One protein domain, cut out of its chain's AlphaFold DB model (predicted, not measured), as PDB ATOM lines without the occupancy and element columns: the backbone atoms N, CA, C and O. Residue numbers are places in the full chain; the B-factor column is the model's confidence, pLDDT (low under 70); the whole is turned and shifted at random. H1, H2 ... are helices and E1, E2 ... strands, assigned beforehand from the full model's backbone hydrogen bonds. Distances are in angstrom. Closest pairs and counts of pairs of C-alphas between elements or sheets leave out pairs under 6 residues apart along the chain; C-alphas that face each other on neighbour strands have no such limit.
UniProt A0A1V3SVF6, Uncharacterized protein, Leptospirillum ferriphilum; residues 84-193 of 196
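Overview. This is residues 84 to 193 of the 196 residues of an uncharacterized protein of Leptospirillum ferriphilum (UniProt A0A1V3SVF6). A long helix, H5, crosses one face of a small sheet of three strands. The short helices H1 and H2 sit by one end of the sheet, and H3, H4 and the long loop of residues 137 to 151 make the other end of the domain. The printed part has 110 residues, with three named strands and five named helices in the order E1 E2 H1 H2 E3 H3 H4 H5; the sheet runs E1 - E2 - E3, all antiparallel. The class is mixed, helices and strands. The whole is compact, with a radius of gyration of the C-alphas of 14.1 A and spans of 40 by 31 by 20 A.

Arrangement. E1, residues 84 to 87, and E2, residues 90 to 94, form a hairpin; N 85 and O 92 are 2.7 A apart, within hydrogen-bond range. E3, residues 119 to 123, is the antiparallel neighbour of E2, with N 93 and O 120 at 2.8 A. H5, residues 171 to 191, is on this sheet at a height of 8.8 A, and the two make two layers, a helix on one face of a sheet. It lies over E2, E3 and, only just, with 3 C-alphas, E1; it runs across the strands, at 65 degrees to E2 on the local plane. H1, residues 96 to 101, touches H2, residues 112 to 118, at a steep tilt of 65 degrees, opposite ways; their closest C-alphas, Phe 98 and Cys 118, are 4.5 A apart. H2 touches H5 at a steep tilt of 49 degrees, the same way, by residues 176 to 183 of H5 alone; the closest C-alphas are those of Pro 112 and Asp 176, 6.6 A. H3, residues 132 to 136, is close to H5 but not clearly touching, with the C-alphas of Ser 136 and Phe 171 closest at 7.0 A. H4, residues 152 to 165, only grazes the sheet with residues 152 to 157. H4 and H5 only just touch, with 3 pairs of C-alphas within 8 A, the closest being Phe 164 and Tyr 174 at 6.9 A. In H2, H3 and H4 every O i to N i+4 pair is within hydrogen-bond range; in H1 1 of 2 and in H5 16 of 17 are.

Along the chain. E1 begins at C-alpha 84 (95.087, 83.597, 73.053). E2 spans 12.8 A and E3 11.1 A. H4 spans 19.9 A from C-alpha 152 (108.536, 81.632, 61.333). H5 spans 31.1 A and ends at C-alpha 191 (100.923, 97.831, 79.768).

Size, cuts and confidence. The C-alphas farthest apart, Tyr 104 and Gly 145, are 41.5 A apart. The printed part has no cut. The link from H3 to H4 is long. The mean pLDDT of the printed part is 75.2; residues 107 to 109 and 133 to 172 are under 70.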
ATOM      1  N   ASP A  84      94.101  84.185  73.944       86.19
ATOM      2  CA  ASP A  84      95.087  83.597  73.053       86.19
ATOM      3  C   ASP A  84      96.016  84.699  72.540       86.19
ATOM      4  O   ASP A  84      95.596  85.768  72.101       86.19
ATOM      5  N   TYR A  85      97.309  84.443  72.654       87.62
ATOM      6  CA  TYR A  85      98.386  85.377  72.403       87.62
ATOM      7  C   TYR A  85      99.387  84.739  71.448       87.62
ATOM      8  O   TYR A  85     100.030  83.735  71.759       87.62
ATOM      9  N   LEU A  86      99.535  85.337  70.268       85.25
ATOM     10  CA  LEU A  86     100.485  84.863  69.272       85.25
ATOM     11  C   LEU A  86     101.865  85.476  69.541       85.25
ATOM     12  O   LEU A  86     102.057  86.688  69.418       85.25
ATOM     13  N   SER A  87     102.844  84.632  69.863       83.69
ATOM     14  CA  SER A  87     104.250  85.024  69.986       83.69
ATOM     15  C   SER A  87     105.117  84.069  69.188       83.69
ATOM     16  O   SER A  87     105.007  82.850  69.314       83.69
ATOM     17  N   GLN A  88     105.971  84.645  68.340       75.25
ATOM     18  CA  GLN A  88     106.890  83.905  67.473       75.25
ATOM     19  C   GLN A  88     106.171  82.833  66.638       75.25
ATOM     20  O   GLN A  88     106.687  81.742  66.470       75.25
ATOM     21  N   GLY A  89     104.955  83.112  66.152       74.50
ATOM     22  CA  GLY A  89     104.157  82.181  65.341       74.50
ATOM     23  C   GLY A  89     103.596  80.960  66.090       74.50
ATOM     24  O   GLY A  89     102.996  80.094  65.455       74.50
ATOM     25  N   LEU A  90     103.766  80.893  67.412       81.12
ATOM     26  CA  LEU A  90     103.073  79.959  68.291       81.12
ATOM     27  C   LEU A  90     102.004  80.685  69.084       81.12
ATOM     28  O   LEU A  90     102.130  81.871  69.399       81.12
ATOM     29  N   GLU A  91     100.973  79.943  69.442       86.81
ATOM     30  CA  GLU A  91      99.897  80.453  70.262       86.81
ATOM     31  C   GLU A  91     100.112  80.088  71.727       86.81
ATOM     32  O   GLU A  91     100.508  78.972  72.066       86.81
ATOM     33  N   TRP A  92      99.862  81.052  72.596       90.81
ATOM     34  CA  TRP A  92     100.007  80.942  74.036       90.81
ATOM     35  C   TRP A  92      98.744  81.470  74.679       90.81
ATOM     36  O   TRP A  92      98.258  82.524  74.293       90.81
ATOM     37  N   THR A  93      98.226  80.796  75.689       91.06
ATOM     38  CA  THR A  93      97.045  81.284  76.395       91.06
ATOM     39  C   THR A  93      97.490  82.026  77.648       91.06
ATOM     40  O   THR A  93      98.117  81.441  78.532       91.06
ATOM     41  N   LEU A  94      97.157  83.315  77.722       90.94
ATOM     42  CA  LEU A  94      97.321  84.145  78.914       90.94
ATOM     43  C   LEU A  94      96.156  83.879  79.866       90.94
ATOM     44  O   LEU A  94      94.992  83.939  79.459       90.94
ATOM     45  N   THR A  95      96.462  83.561  81.118       90.38
ATOM     46  CA  THR A  95      95.455  83.213  82.128       90.38
ATOM     47  C   THR A  95      95.014  84.418  82.955       90.38
ATOM     48  O   THR A  95      95.578  85.508  82.867       90.38
ATOM     49  N   GLU A  96      94.010  84.214  83.807       87.56
ATOM     50  CA  GLU A  96      93.565  85.222  84.772       87.56
ATOM     51  C   GLU A  96      94.714  85.652  85.699       87.56
ATOM     52  O   GLU A  96      94.885  86.842  85.967       87.56
ATOM     53  N   GLU A  97      95.577  84.719  86.114       88.19
ATOM     54  CA  GLU A  97      96.743  85.009  86.950       88.19
ATOM     55  C   GLU A  97      97.698  86.003  86.283       88.19
ATOM     56  O   GLU A  97      98.282  86.842  86.970       88.19
ATOM     57  N   PHE A  98      97.850  85.950  84.956       89.75
ATOM     58  CA  PHE A  98      98.620  86.952  84.221       89.75
ATOM     59  C   PHE A  98      97.967  88.338  84.336       89.75
ATOM     60  O   PHE A  98      98.623  89.301  84.740       89.75
ATOM     61  N   PHE A  99      96.667  88.439  84.037       86.44
ATOM     62  CA  PHE A  99      95.944  89.716  84.037       86.44
ATOM     63  C   PHE A  99      95.835  90.355  85.424       86.44
ATOM     64  O   PHE A  99      95.806  91.578  85.536       86.44
ATOM     65  N   LEU A 100      95.841  89.550  86.485       85.62
ATOM     66  CA  LEU A 100      95.849  90.044  87.861       85.62
ATOM     67  C   LEU A 100      97.195  90.651  88.282       85.62
ATOM     68  O   LEU A 100      97.234  91.445  89.220       85.62
ATOM     69  N   ASN A 101      98.296  90.282  87.622       86.44
ATOM     70  CA  ASN A 101      99.638  90.548  88.142       86.44
ATOM     71  C   ASN A 101     100.578  91.293  87.183       86.44
ATOM     72  O   ASN A 101     101.632  91.766  87.622       86.44
ATOM     73  N   TYR A 102     100.232  91.438  85.899       85.75
ATOM     74  CA  TYR A 102     101.130  92.024  84.894       85.75
ATOM     75  C   TYR A 102     101.544  93.478  85.206       85.75
ATOM     76  O   TYR A 102     102.610  93.926  84.766       85.75
ATOM     77  N   GLU A 103     100.753  94.233  85.968       83.62
ATOM     78  CA  GLU A 103     101.082  95.616  86.344       83.62
ATOM     79  C   GLU A 103     102.116  95.692  87.469       83.62
ATOM     80  O   GLU A 103     103.000  96.547  87.428       83.62
ATOM     81  N   TYR A 104     102.063  94.766  88.428       81.38
ATOM     82  CA  TYR A 104     102.772  94.896  89.704       81.38
ATOM     83  C   TYR A 104     104.028  94.028  89.811       81.38
ATOM     84  O   TYR A 104     104.975  94.404  90.503       81.38
ATOM     85  N   LEU A 105     104.056  92.870  89.143       78.62
ATOM     86  CA  LEU A 105     105.167  91.926  89.262       78.62
ATOM     87  C   LEU A 105     106.250  92.168  88.209       78.62
ATOM     88  O   LEU A 105     105.975  92.310  87.018       78.62
ATOM     89  N   THR A 106     107.501  92.171  88.654       72.94
ATOM     90  CA  THR A 106     108.701  92.172  87.810       72.94
ATOM     91  C   THR A 106     109.303  90.764  87.762       72.94
ATOM     92  O   THR A 106     109.127  89.978  88.693       72.94
ATOM     93  N   LEU A 107     109.967  90.412  86.652       67.50
ATOM     94  CA  LEU A 107     110.376  89.028  86.367       67.50
ATOM     95  C   LEU A 107     111.362  88.448  87.399       67.50
ATOM     96  O   LEU A 107     111.358  87.253  87.672       67.50
ATOM     97  N   ASP A 108     112.182  89.312  87.995       66.94
ATOM     98  CA  ASP A 108     113.118  89.008  89.083       66.94
ATOM     99  C   ASP A 108     112.417  88.488  90.348       66.94
ATOM    100  O   ASP A 108     113.033  87.799  91.159       66.94
ATOM    101  N   LYS A 109     111.122  88.785  90.503       64.94
ATOM    102  CA  LYS A 109     110.296  88.367  91.642       64.94
ATOM    103  C   LYS A 109     109.370  87.196  91.320       64.94
ATOM    104  O   LYS A 109     108.683  86.706  92.213       64.94
ATOM    105  N   THR A 110     109.327  86.743  90.067       76.56
ATOM    106  CA  THR A 110     108.437  85.658  89.634       76.56
ATOM    107  C   THR A 110     109.203  84.355  89.460       76.56
ATOM    108  O   THR A 110     110.081  84.248  88.608       76.56
ATOM    109  N   GLY A 111     108.844  83.337  90.244       82.00
ATOM    110  CA  GLY A 111     109.380  81.988  90.068       82.00
ATOM    111  C   GLY A 111     108.822  81.287  88.817       82.00
ATOM    112  O   GLY A 111     107.733  81.628  88.348       82.00
ATOM    113  N   PRO A 112     109.502  80.246  88.306       83.06
ATOM    114  CA  PRO A 112     109.080  79.525  87.099       83.06
ATOM    115  C   PRO A 112     107.685  78.894  87.230       83.06
ATOM    116  O   PRO A 112     106.926  78.863  86.266       83.06
ATOM    117  N   GLN A 113     107.298  78.458  88.434       86.44
ATOM    118  CA  GLN A 113     105.959  77.908  88.685       86.44
ATOM    119  C   GLN A 113     104.849  78.947  88.506       86.44
ATOM    120  O   GLN A 113     103.788  78.631  87.977       86.44
ATOM    121  N   PHE A 114     105.107  80.195  88.901       88.88
ATOM    122  CA  PHE A 114     104.158  81.283  88.700       88.88
ATOM    123  C   PHE A 114     103.988  81.587  87.208       88.88
ATOM    124  O   PHE A 114     102.870  81.679  86.716       88.88
ATOM    125  N   ILE A 115     105.092  81.641  86.459       88.44
ATOM    126  CA  ILE A 115     105.057  81.887  85.009       88.44
ATOM    127  C   ILE A 115     104.261  80.791  84.281       88.44
ATOM    128  O   ILE A 115     103.474  81.102  83.388       88.44
ATOM    129  N   ARG A 116     104.406  79.524  84.689       88.44
ATOM    130  CA  ARG A 116     103.606  78.401  84.162       88.44
ATOM    131  C   ARG A 116     102.114  78.524  84.485       88.44
ATOM    132  O   ARG A 116     101.298  78.063  83.697       88.44
ATOM    133  N   ALA A 117     101.755  79.131  85.617       88.81
ATOM    134  CA  ALA A 117     100.361  79.417  85.951       88.81
ATOM    135  C   ALA A 117      99.797  80.589  85.130       88.81
ATOM    136  O   ALA A 117      98.620  80.572  84.800       88.81
ATOM    137  N   CYS A 118     100.633  81.568  84.770       89.38
ATOM    138  CA  CYS A 118     100.251  82.731  83.966       89.38
ATOM    139  C   CYS A 118     100.113  82.446  82.462       89.38
ATOM    140  O   CYS A 118      99.362  83.136  81.770       89.38
ATOM    141  N   ILE A 119     100.893  81.497  81.932       90.56
ATOM    142  CA  ILE A 119     101.005  81.243  80.491       90.56
ATOM    143  C   ILE A 119     100.948  79.749  80.207       90.56
ATOM    144  O   ILE A 119     101.833  78.988  80.604       90.56
ATOM    145  N   ILE A 120      99.942  79.356  79.429       89.62
ATOM    146  CA  ILE A 120      99.725  77.979  78.988       89.62
ATOM    147  C   ILE A 120     100.153  77.846  77.521       89.62
ATOM    148  O   ILE A 120      99.905  78.736  76.709       89.62
ATOM    149  N   GLY A 121     100.798  76.728  77.183       85.19
ATOM    150  CA  GLY A 121     101.270  76.420  75.833       85.19
ATOM    151  C   GLY A 121     102.752  76.019  75.791       85.19
ATOM    152  O   GLY A 121     103.365  75.759  76.845       85.19
ATOM    153  N   PRO A 122     103.346  75.970  74.584       84.81
ATOM    154  CA  PRO A 122     102.824  76.518  73.325       84.81
ATOM    155  C   PRO A 122     101.835  75.615  72.586       84.81
ATOM    156  O   PRO A 122     101.960  74.394  72.590       84.81
ATOM    157  N   PHE A 123     100.921  76.238  71.849       84.69
ATOM    158  CA  PHE A 123      99.956  75.588  70.970       84.69
ATOM    159  C   PHE A 123     100.213  75.935  69.503       84.69
ATOM    160  O   PHE A 123     100.727  77.004  69.158       84.69
ATOM    161  N   CYS A 124      99.823  75.029  68.613       78.50
ATOM    162  CA  CYS A 124      99.777  75.327  67.189       78.50
ATOM    163  C   CYS A 124      98.581  76.249  66.882       78.50
ATOM    164  O   CYS A 124      97.457  75.896  67.239       78.50
ATOM    165  N   PRO A 125      98.765  77.355  66.141       77.19
ATOM    166  CA  PRO A 125      97.676  78.290  65.844       77.19
ATOM    167  C   PRO A 125      96.570  77.697  64.953       77.19
ATOM    168  O   PRO A 125      95.447  78.194  64.950       77.19
ATOM    169  N   ILE A 126      96.872  76.628  64.202       76.56
ATOM    170  CA  ILE A 126      95.928  75.977  63.279       76.56
ATOM    171  C   ILE A 126      95.169  74.849  63.982       76.56
ATOM    172  O   ILE A 126      93.945  74.862  64.046       76.56
ATOM    173  N   CYS A 127      95.897  73.857  64.506       74.88
ATOM    174  CA  CYS A 127      95.295  72.658  65.092       74.88
ATOM    175  C   CYS A 127      94.971  72.809  66.593       74.88
ATOM    176  O   CYS A 127      94.331  71.923  67.148       74.88
ATOM    177  N   LYS A 128      95.424  73.888  67.255       80.75
ATOM    178  CA  LYS A 128      95.280  74.153  68.705       80.75
ATOM    179  C   LYS A 128      95.828  73.046  69.619       80.75
ATOM    180  O   LYS A 128      95.518  72.995  70.803       80.75
ATOM    181  N   VAL A 129      96.668  72.161  69.080       80.00
ATOM    182  CA  VAL A 129      97.314  71.081  69.834       80.00
ATOM    183  C   VAL A 129      98.586  71.595  70.499       80.00
ATOM    184  O   VAL A 129      99.303  72.412  69.914       80.00
ATOM    185  N   ASP A 130      98.863  71.101  71.707       79.88
ATOM    186  CA  ASP A 130     100.098  71.377  72.440       79.88
ATOM    187  C   ASP A 130     101.306  70.854  71.650       79.88
ATOM    188  O   ASP A 130     101.422  69.657  71.363       79.88
ATOM    189  N   VAL A 131     102.205  71.765  71.278       75.38
ATOM    190  CA  VAL A 131     103.413  71.436  70.509       75.38
ATOM    191  C   VAL A 131     104.598  71.094  71.409       75.38
ATOM    192  O   VAL A 131     105.599  70.578  70.911       75.38
ATOM    193  N   ASN A 132     104.496  71.319  72.720       74.75
ATOM    194  CA  ASN A 132     105.530  70.985  73.693       74.75
ATOM    195  C   ASN A 132     105.997  69.512  73.587       74.75
ATOM    196  O   ASN A 132     107.193  69.291  73.365       74.75
ATOM    197  N   PRO A 133     105.114  68.490  73.641       67.38
ATOM    198  CA  PRO A 133     105.539  67.090  73.525       67.38
ATOM    199  C   PRO A 133     106.092  66.742  72.134       67.38
ATOM    200  O   PRO A 133     107.022  65.946  72.023       67.38
ATOM    201  N   ILE A 134     105.563  67.366  71.077       63.56
ATOM    202  CA  ILE A 134     105.965  67.124  69.683       63.56
ATOM    203  C   ILE A 134     107.411  67.586  69.457       63.56
ATOM    204  O   ILE A 134     108.262  66.803  69.031       63.56
ATOM    205  N   VAL A 135     107.696  68.836  69.830       65.62
ATOM    206  CA  VAL A 135     109.013  69.469  69.677       65.62
ATOM    207  C   VAL A 135     110.048  68.826  70.605       65.62
ATOM    208  O   VAL A 135     111.201  68.648  70.202       65.62
ATOM    209  N   SER A 136     109.640  68.406  71.810       64.19
ATOM    210  CA  SER A 136     110.489  67.634  72.733       64.19
ATOM    211  C   SER A 136     110.886  66.274  72.158       64.19
ATOM    212  O   SER A 136     112.037  65.864  72.285       64.19
ATOM    213  N   GLY A 137     109.966  65.606  71.456       59.78
ATOM    214  CA  GLY A 137     110.222  64.352  70.740       59.78
ATOM    215  C   GLY A 137     110.999  64.512  69.427       59.78
ATOM    216  O   GLY A 137     111.249  63.525  68.743       59.78
ATOM    217  N   GLY A 138     111.375  65.738  69.044       60.06
ATOM    218  CA  GLY A 138     112.105  66.021  67.806       60.06
ATOM    219  C   GLY A 138     111.263  65.975  66.529       60.06
ATOM    220  O   GLY A 138     111.813  66.156  65.442       60.06
ATOM    221  N   SER A 139     109.949  65.784  66.650       59.94
ATOM    222  CA  SER A 139     109.007  65.959  65.549       59.94
ATOM    223  C   SER A 139     108.571  67.423  65.480       59.94
ATOM    224  O   SER A 139     108.511  68.123  66.484       59.94
ATOM    225  N   PHE A 140     108.280  67.909  64.278       61.34
ATOM    226  CA  PHE A 140     107.774  69.270  64.046       61.34
ATOM    227  C   PHE A 140     106.503  69.253  63.195       61.34
ATOM    228  O   PHE A 140     106.148  70.233  62.548       61.34
ATOM    229  N   ILE A 141     105.827  68.109  63.184       58.16
ATOM    230  CA  ILE A 141     104.570  67.900  62.479       58.16
ATOM    231  C   ILE A 141     103.489  67.870  63.561       58.16
ATOM    232  O   ILE A 141     103.562  67.038  64.469       58.16
ATOM    233  N   CYS A 142     102.515  68.789  63.509       59.47
ATOM    234  CA  CYS A 142     101.344  68.688  64.392       59.47
ATOM    235  C   CYS A 142     100.620  67.361  64.101       59.47
ATOM    236  O   CYS A 142     100.607  66.917  62.957       59.47
ATOM    237  N   PHE A 143      99.959  66.761  65.097       55.25
ATOM    238  CA  PHE A 143      99.193  65.512  64.949       55.25
ATOM    239  C   PHE A 143      98.213  65.490  63.755       55.25
ATOM    240  O   PHE A 143      97.929  64.419  63.231       55.25
ATOM    241  N   ASN A 144      97.763  66.653  63.271       55.69
ATOM    242  CA  ASN A 144      96.900  66.788  62.089       55.69
ATOM    243  C   ASN A 144      97.656  66.898  60.743       55.69
ATOM    244  O   ASN A 144      97.063  67.285  59.742       55.69
ATOM    245  N   GLY A 145      98.961  66.614  60.694       57.03
ATOM    246  CA  GLY A 145      99.753  66.636  59.456       57.03
ATOM    247  C   GLY A 145     100.187  68.027  58.981       57.03
ATOM    248  O   GLY A 145     100.770  68.151  57.907       57.03
ATOM    249  N   HIS A 146      99.944  69.081  59.768       60.44
ATOM    250  CA  HIS A 146     100.462  70.414  59.463       60.44
ATOM    251  C   HIS A 146     101.964  70.471  59.729       60.44
ATOM    252  O   HIS A 146     102.415  70.253  60.860       60.44
ATOM    253  N   ASP A 147     102.722  70.793  58.685       61.72
ATOM    254  CA  ASP A 147     104.159  70.980  58.784       61.72
ATOM    255  C   ASP A 147     104.464  72.350  59.398       61.72
ATOM    256  O   ASP A 147     104.270  73.394  58.766       61.72
ATOM    257  N   LEU A 148     104.948  72.360  60.644       62.12
ATOM    258  CA  LEU A 148     105.402  73.598  61.268       62.12
ATOM    259  C   LEU A 148     106.703  74.085  60.622       62.12
ATOM    260  O   LEU A 148     107.014  75.259  60.795       62.12
ATOM    261  N   LYS A 149     107.430  73.264  59.839       58.91
ATOM    262  CA  LYS A 149     108.742  73.613  59.255       58.91
ATOM    263  C   LYS A 149     108.761  74.901  58.434       58.91
ATOM    264  O   LYS A 149     109.788  75.570  58.381       58.91
ATOM    265  N   ASN A 150     107.632  75.277  57.837       56.66
ATOM    266  CA  ASN A 150     107.519  76.488  57.018       56.66
ATOM    267  C   ASN A 150     107.023  77.721  57.789       56.66
ATOM    268  O   ASN A 150     106.813  78.776  57.197       56.66
ATOM    269  N   THR A 151     106.822  77.609  59.102       63.19
ATOM    270  CA  THR A 151     106.418  78.740  59.942       63.19
ATOM    271  C   THR A 151     107.638  79.484  60.484       63.19
ATOM    272  O   THR A 151     108.653  78.877  60.827       63.19
ATOM    273  N   GLU A 152     107.532  80.810  60.630       64.00
ATOM    274  CA  GLU A 152     108.536  81.632  61.333       64.00
ATOM    275  C   GLU A 152     108.846  81.048  62.729       64.00
ATOM    276  O   GLU A 152     109.999  81.026  63.162       64.00
ATOM    277  N   ALA A 153     107.823  80.472  63.375       61.06
ATOM    278  CA  ALA A 153     107.922  79.745  64.635       61.06
ATOM    279  C   ALA A 153     108.946  78.621  64.598       61.06
ATOM    280  O   ALA A 153     109.788  78.528  65.486       61.06
ATOM    281  N   TYR A 154     108.920  77.786  63.561       61.62
ATOM    282  CA  TYR A 154     109.883  76.706  63.423       61.62
ATOM    283  C   TYR A 154     111.302  77.215  63.237       61.62
ATOM    284  O   TYR A 154     112.216  76.676  63.855       61.62
ATOM    285  N   ARG A 155     111.504  78.257  62.426       63.56
ATOM    286  CA  ARG A 155     112.850  78.797  62.206       63.56
ATOM    287  C   ARG A 155     113.449  79.316  63.513       63.56
ATOM    288  O   ARG A 155     114.589  78.989  63.829       63.56
ATOM    289  N   ILE A 156     112.659  80.055  64.293       64.38
ATOM    290  CA  ILE A 156     113.077  80.607  65.587       64.38
ATOM    291  C   ILE A 156     113.283  79.490  66.619       64.38
ATOM    292  O   ILE A 156     114.309  79.469  67.298       64.38
ATOM    293  N   LEU A 157     112.348  78.540  66.720       64.50
ATOM    294  CA  LEU A 157     112.436  77.424  67.663       64.50
ATOM    295  C   LEU A 157     113.605  76.493  67.348       64.50
ATOM    296  O   LEU A 157     114.311  76.088  68.263       64.50
ATOM    297  N   ASN A 158     113.832  76.146  66.081       64.31
ATOM    298  CA  ASN A 158     114.886  75.214  65.692       64.31
ATOM    299  C   ASN A 158     116.280  75.823  65.909       64.31
ATOM    300  O   ASN A 158     117.152  75.170  66.477       64.31
ATOM    301  N   ASP A 159     116.465  77.095  65.552       64.12
ATOM    302  CA  ASP A 159     117.701  77.840  65.813       64.12
ATOM    303  C   ASP A 159     117.950  78.003  67.328       64.12
ATOM    304  O   ASP A 159     119.028  77.691  67.835       64.12
ATOM    305  N   GLN A 160     116.927  78.378  68.106       63.06
ATOM    306  CA  GLN A 160     117.071  78.486  69.563       63.06
ATOM    307  C   GLN A 160     117.280  77.134  70.249       63.06
ATOM    308  O   GLN A 160     118.069  77.062  71.191       63.06
ATOM    309  N   ARG A 161     116.626  76.065  69.782       62.53
ATOM    310  CA  ARG A 161     116.823  74.698  70.277       62.53
ATOM    311  C   ARG A 161     118.252  74.239  70.033       62.53
ATOM    312  O   ARG A 161     118.866  73.725  70.959       62.53
ATOM    313  N   GLN A 162     118.792  74.435  68.830       61.34
ATOM    314  CA  GLN A 162     120.178  74.066  68.529       61.34
ATOM    315  C   GLN A 162     121.160  74.774  69.470       61.34
ATOM    316  O   GLN A 162     122.048  74.128  70.020       61.34
ATOM    317  N   ARG A 163     120.946  76.067  69.748       58.78
ATOM    318  CA  ARG A 163     121.777  76.819  70.702       58.78
ATOM    319  C   ARG A 163     121.613  76.366  72.160       58.78
ATOM    320  O   ARG A 163     122.577  76.428  72.916       58.78
ATOM    321  N   PHE A 164     120.422  75.921  72.566       54.72
ATOM    322  CA  PHE A 164     120.142  75.489  73.945       54.72
ATOM    323  C   PHE A 164     120.576  74.051  74.242       54.72
ATOM    324  O   PHE A 164     121.131  73.791  75.310       54.72
ATOM    325  N   VAL A 165     120.363  73.124  73.302       55.88
ATOM    326  CA  VAL A 165     120.769  71.711  73.423       55.88
ATOM    327  C   VAL A 165     122.294  71.578  73.486       55.88
ATOM    328  O   VAL A 165     122.802  70.653  74.108       55.88
ATOM    329  N   MET A 166     123.039  72.536  72.924       50.84
ATOM    330  CA  MET A 166     124.497  72.594  73.077       50.84
ATOM    331  C   MET A 166     124.967  73.031  74.476       50.84
ATOM    332  O   MET A 166     126.128  72.814  74.799       50.84
ATOM    333  N   ASN A 167     124.098  73.620  75.311       51.75
ATOM    334  CA  ASN A 167     124.489  74.258  76.576       51.75
ATOM    335  C   ASN A 167     123.752  73.742  77.826       51.75
ATOM    336  O   ASN A 167     124.084  74.164  78.930       51.75
ATOM    337  N   THR A 168     122.752  72.866  77.693       51.66
ATOM    338  CA  THR A 168     121.930  72.411  78.830       51.66
ATOM    339  C   THR A 168     121.552  70.935  78.711       51.66
ATOM    340  O   THR A 168     121.337  70.426  77.614       51.66
ATOM    341  N   SER A 169     121.463  70.240  79.847       54.97
ATOM    342  CA  SER A 169     121.150  68.807  79.925       54.97
ATOM    343  C   SER A 169     119.650  68.492  80.023       54.97
ATOM    344  O   SER A 169     119.284  67.320  79.960       54.97
ATOM    345  N   ASN A 170     118.771  69.497  80.163       64.25
ATOM    346  CA  ASN A 170     117.346  69.278  80.431       64.25
ATOM    347  C   ASN A 170     116.428  70.128  79.538       64.25
ATOM    348  O   ASN A 170     116.394  71.355  79.614       64.25
ATOM    349  N   PHE A 171     115.638  69.460  78.696       65.25
ATOM    350  CA  PHE A 171     114.760  70.099  77.711       65.25
ATOM    351  C   PHE A 171     113.582  70.864  78.341       65.25
ATOM    352  O   PHE A 171     113.034  71.781  77.734       65.25
ATOM    353  N   ASN A 172     113.198  70.529  79.574       66.50
ATOM    354  CA  ASN A 172     112.139  71.251  80.281       66.50
ATOM    355  C   ASN A 172     112.544  72.691  80.630       66.50
ATOM    356  O   ASN A 172     111.703  73.591  80.582       66.50
ATOM    357  N   ASP A 173     113.830  72.924  80.895       73.12
ATOM    358  CA  ASP A 173     114.353  74.250  81.239       73.12
ATOM    359  C   ASP A 173     114.290  75.200  80.032       73.12
ATOM    360  O   ASP A 173     114.058  76.400  80.178       73.12
ATOM    361  N   TYR A 174     114.401  74.657  78.814       75.62
ATOM    362  CA  TYR A 174     114.252  75.416  77.570       75.62
ATOM    363  C   TYR A 174     112.862  76.057  77.446       75.62
ATOM    364  O   TYR A 174     112.747  77.249  77.144       75.62
ATOM    365  N   TRP A 175     111.796  75.305  77.731       77.88
ATOM    366  CA  TRP A 175     110.434  75.834  77.635       77.88
ATOM    367  C   TRP A 175     110.110  76.868  78.704       77.88
ATOM    368  O   TRP A 175     109.350  77.798  78.434       77.88
ATOM    369  N   ASP A 176     110.697  76.751  79.892       82.44
ATOM    370  CA  ASP A 176     110.541  77.764  80.935       82.44
ATOM    371  C   ASP A 176     111.228  79.080  80.561       82.44
ATOM    372  O   ASP A 176     110.677  80.159  80.803       82.44
ATOM    373  N   VAL A 177     112.383  79.012  79.895       82.56
ATOM    374  CA  VAL A 177     113.053  80.200  79.347       82.56
ATOM    375  C   VAL A 177     112.203  80.853  78.257       82.56
ATOM    376  O   VAL A 177     112.046  82.079  78.256       82.56
ATOM    377  N   ILE A 178     111.610  80.065  77.353       83.81
ATOM    378  CA  ILE A 178     110.707  80.601  76.325       83.81
ATOM    379  C   ILE A 178     109.467  81.232  76.962       83.81
ATOM    380  O   ILE A 178     109.169  82.386  76.655       83.81
ATOM    381  N   ARG A 179     108.786  80.547  77.890       87.69
ATOM    382  CA  ARG A 179     107.621  81.109  78.600       87.69
ATOM    383  C   ARG A 179     107.956  82.414  79.302       87.69
ATOM    384  O   ARG A 179     107.179  83.357  79.225       87.69
ATOM    385  N   SER A 180     109.126  82.496  79.932       87.75
ATOM    386  CA  SER A 180     109.581  83.724  80.587       87.75
ATOM    387  C   SER A 180     109.711  84.882  79.594       87.75
ATOM    388  O   SER A 180     109.283  85.995  79.887       87.75
ATOM    389  N   ARG A 181     110.230  84.639  78.382       87.81
ATOM    390  CA  ARG A 181     110.278  85.669  77.327       87.81
ATOM    391  C   ARG A 181     108.888  86.071  76.844       87.81
ATOM    392  O   ARG A 181     108.631  87.264  76.705       87.81
ATOM    393  N   VAL A 182     108.002  85.098  76.624       89.56
ATOM    394  CA  VAL A 182     106.606  85.348  76.227       89.56
ATOM    395  C   VAL A 182     105.896  86.181  77.294       89.56
ATOM    396  O   VAL A 182     105.195  87.125  76.950       89.56
ATOM    397  N   TYR A 183     106.146  85.911  78.578       90.12
ATOM    398  CA  TYR A 183     105.617  86.695  79.693       90.12
ATOM    399  C   TYR A 183     106.061  88.151  79.652       90.12
ATOM    400  O   TYR A 183     105.218  89.039  79.735       90.12
ATOM    401  N   ILE A 184     107.357  88.417  79.466       89.69
ATOM    402  CA  ILE A 184     107.881  89.790  79.361       89.69
ATOM    403  C   ILE A 184     107.258  90.514  78.165       89.69
ATOM    404  O   ILE A 184     106.859  91.674  78.273       89.69
ATOM    405  N   GLU A 185     107.169  89.837  77.020       90.31
ATOM    406  CA  GLU A 185     106.597  90.416  75.806       90.31
ATOM    407  C   GLU A 185     105.109  90.742  75.995       90.31
ATOM    408  O   GLU A 185     104.680  91.869  75.727       90.31
ATOM    409  N   ALA A 186     104.336  89.783  76.512       89.81
ATOM    410  CA  ALA A 186     102.918  89.939  76.805       89.81
ATOM    411  C   ALA A 186     102.691  91.048  77.837       89.81
ATOM    412  O   ALA A 186     101.831  91.899  77.634       89.81
ATOM    413  N   GLN A 187     103.497  91.106  78.899       90.38
ATOM    414  CA  GLN A 187     103.448  92.157  79.913       90.38
ATOM    415  C   GLN A 187     103.724  93.540  79.308       90.38
ATOM    416  O   GLN A 187     103.010  94.505  79.592       90.38
ATOM    417  N   GLY A 188     104.735  93.645  78.442       88.88
ATOM    418  CA  GLY A 188     105.059  94.878  77.731       88.88
ATOM    419  C   GLY A 188     103.932  95.349  76.809       88.88
ATOM    420  O   GLY A 188     103.663  96.550  76.744       88.88
ATOM    421  N   LYS A 189     103.246  94.425  76.125       89.19
ATOM    422  CA  LYS A 189     102.071  94.737  75.292       89.19
ATOM    423  C   LYS A 189     100.848  95.093  76.136       89.19
ATOM    424  O   LYS A 189     100.177  96.071  75.816       89.19
ATOM    425  N   ALA A 190     100.602  94.377  77.233       87.44
ATOM    426  CA  ALA A 190      99.505  94.628  78.168       87.44
ATOM    427  C   ALA A 190      99.542  96.059  78.708       87.44
ATOM    428  O   ALA A 190      98.575  96.803  78.581       87.44
ATOM    429  N   ARG A 191     100.707  96.484  79.210       85.19
ATOM    430  CA  ARG A 191     100.923  97.831  79.768       85.19
ATOM    431  C   ARG A 191     100.750  98.954  78.747       85.19
ATOM    432  O   ARG A 191     100.510 100.094  79.124       85.19
ATOM    433  N   LYS A 192     100.888  98.641  77.458       87.31
ATOM    434  CA  LYS A 192     100.662  99.579  76.351       87.31
ATOM    435  C   LYS A 192      99.231  99.520  75.803       87.31
ATOM    436  O   LYS A 192      98.936 100.243  74.859       87.31
ATOM    437  N   GLY A 193      98.368  98.650  76.336       82.81
ATOM    438  CA  GLY A 193      97.026  98.409  75.799       82.81
ATOM    439  C   GLY A 193      97.023  97.713  74.430       82.81
ATOM    440  O   GLY A 193      96.068  97.851  73.677       82.81
TER     441      GLY A 193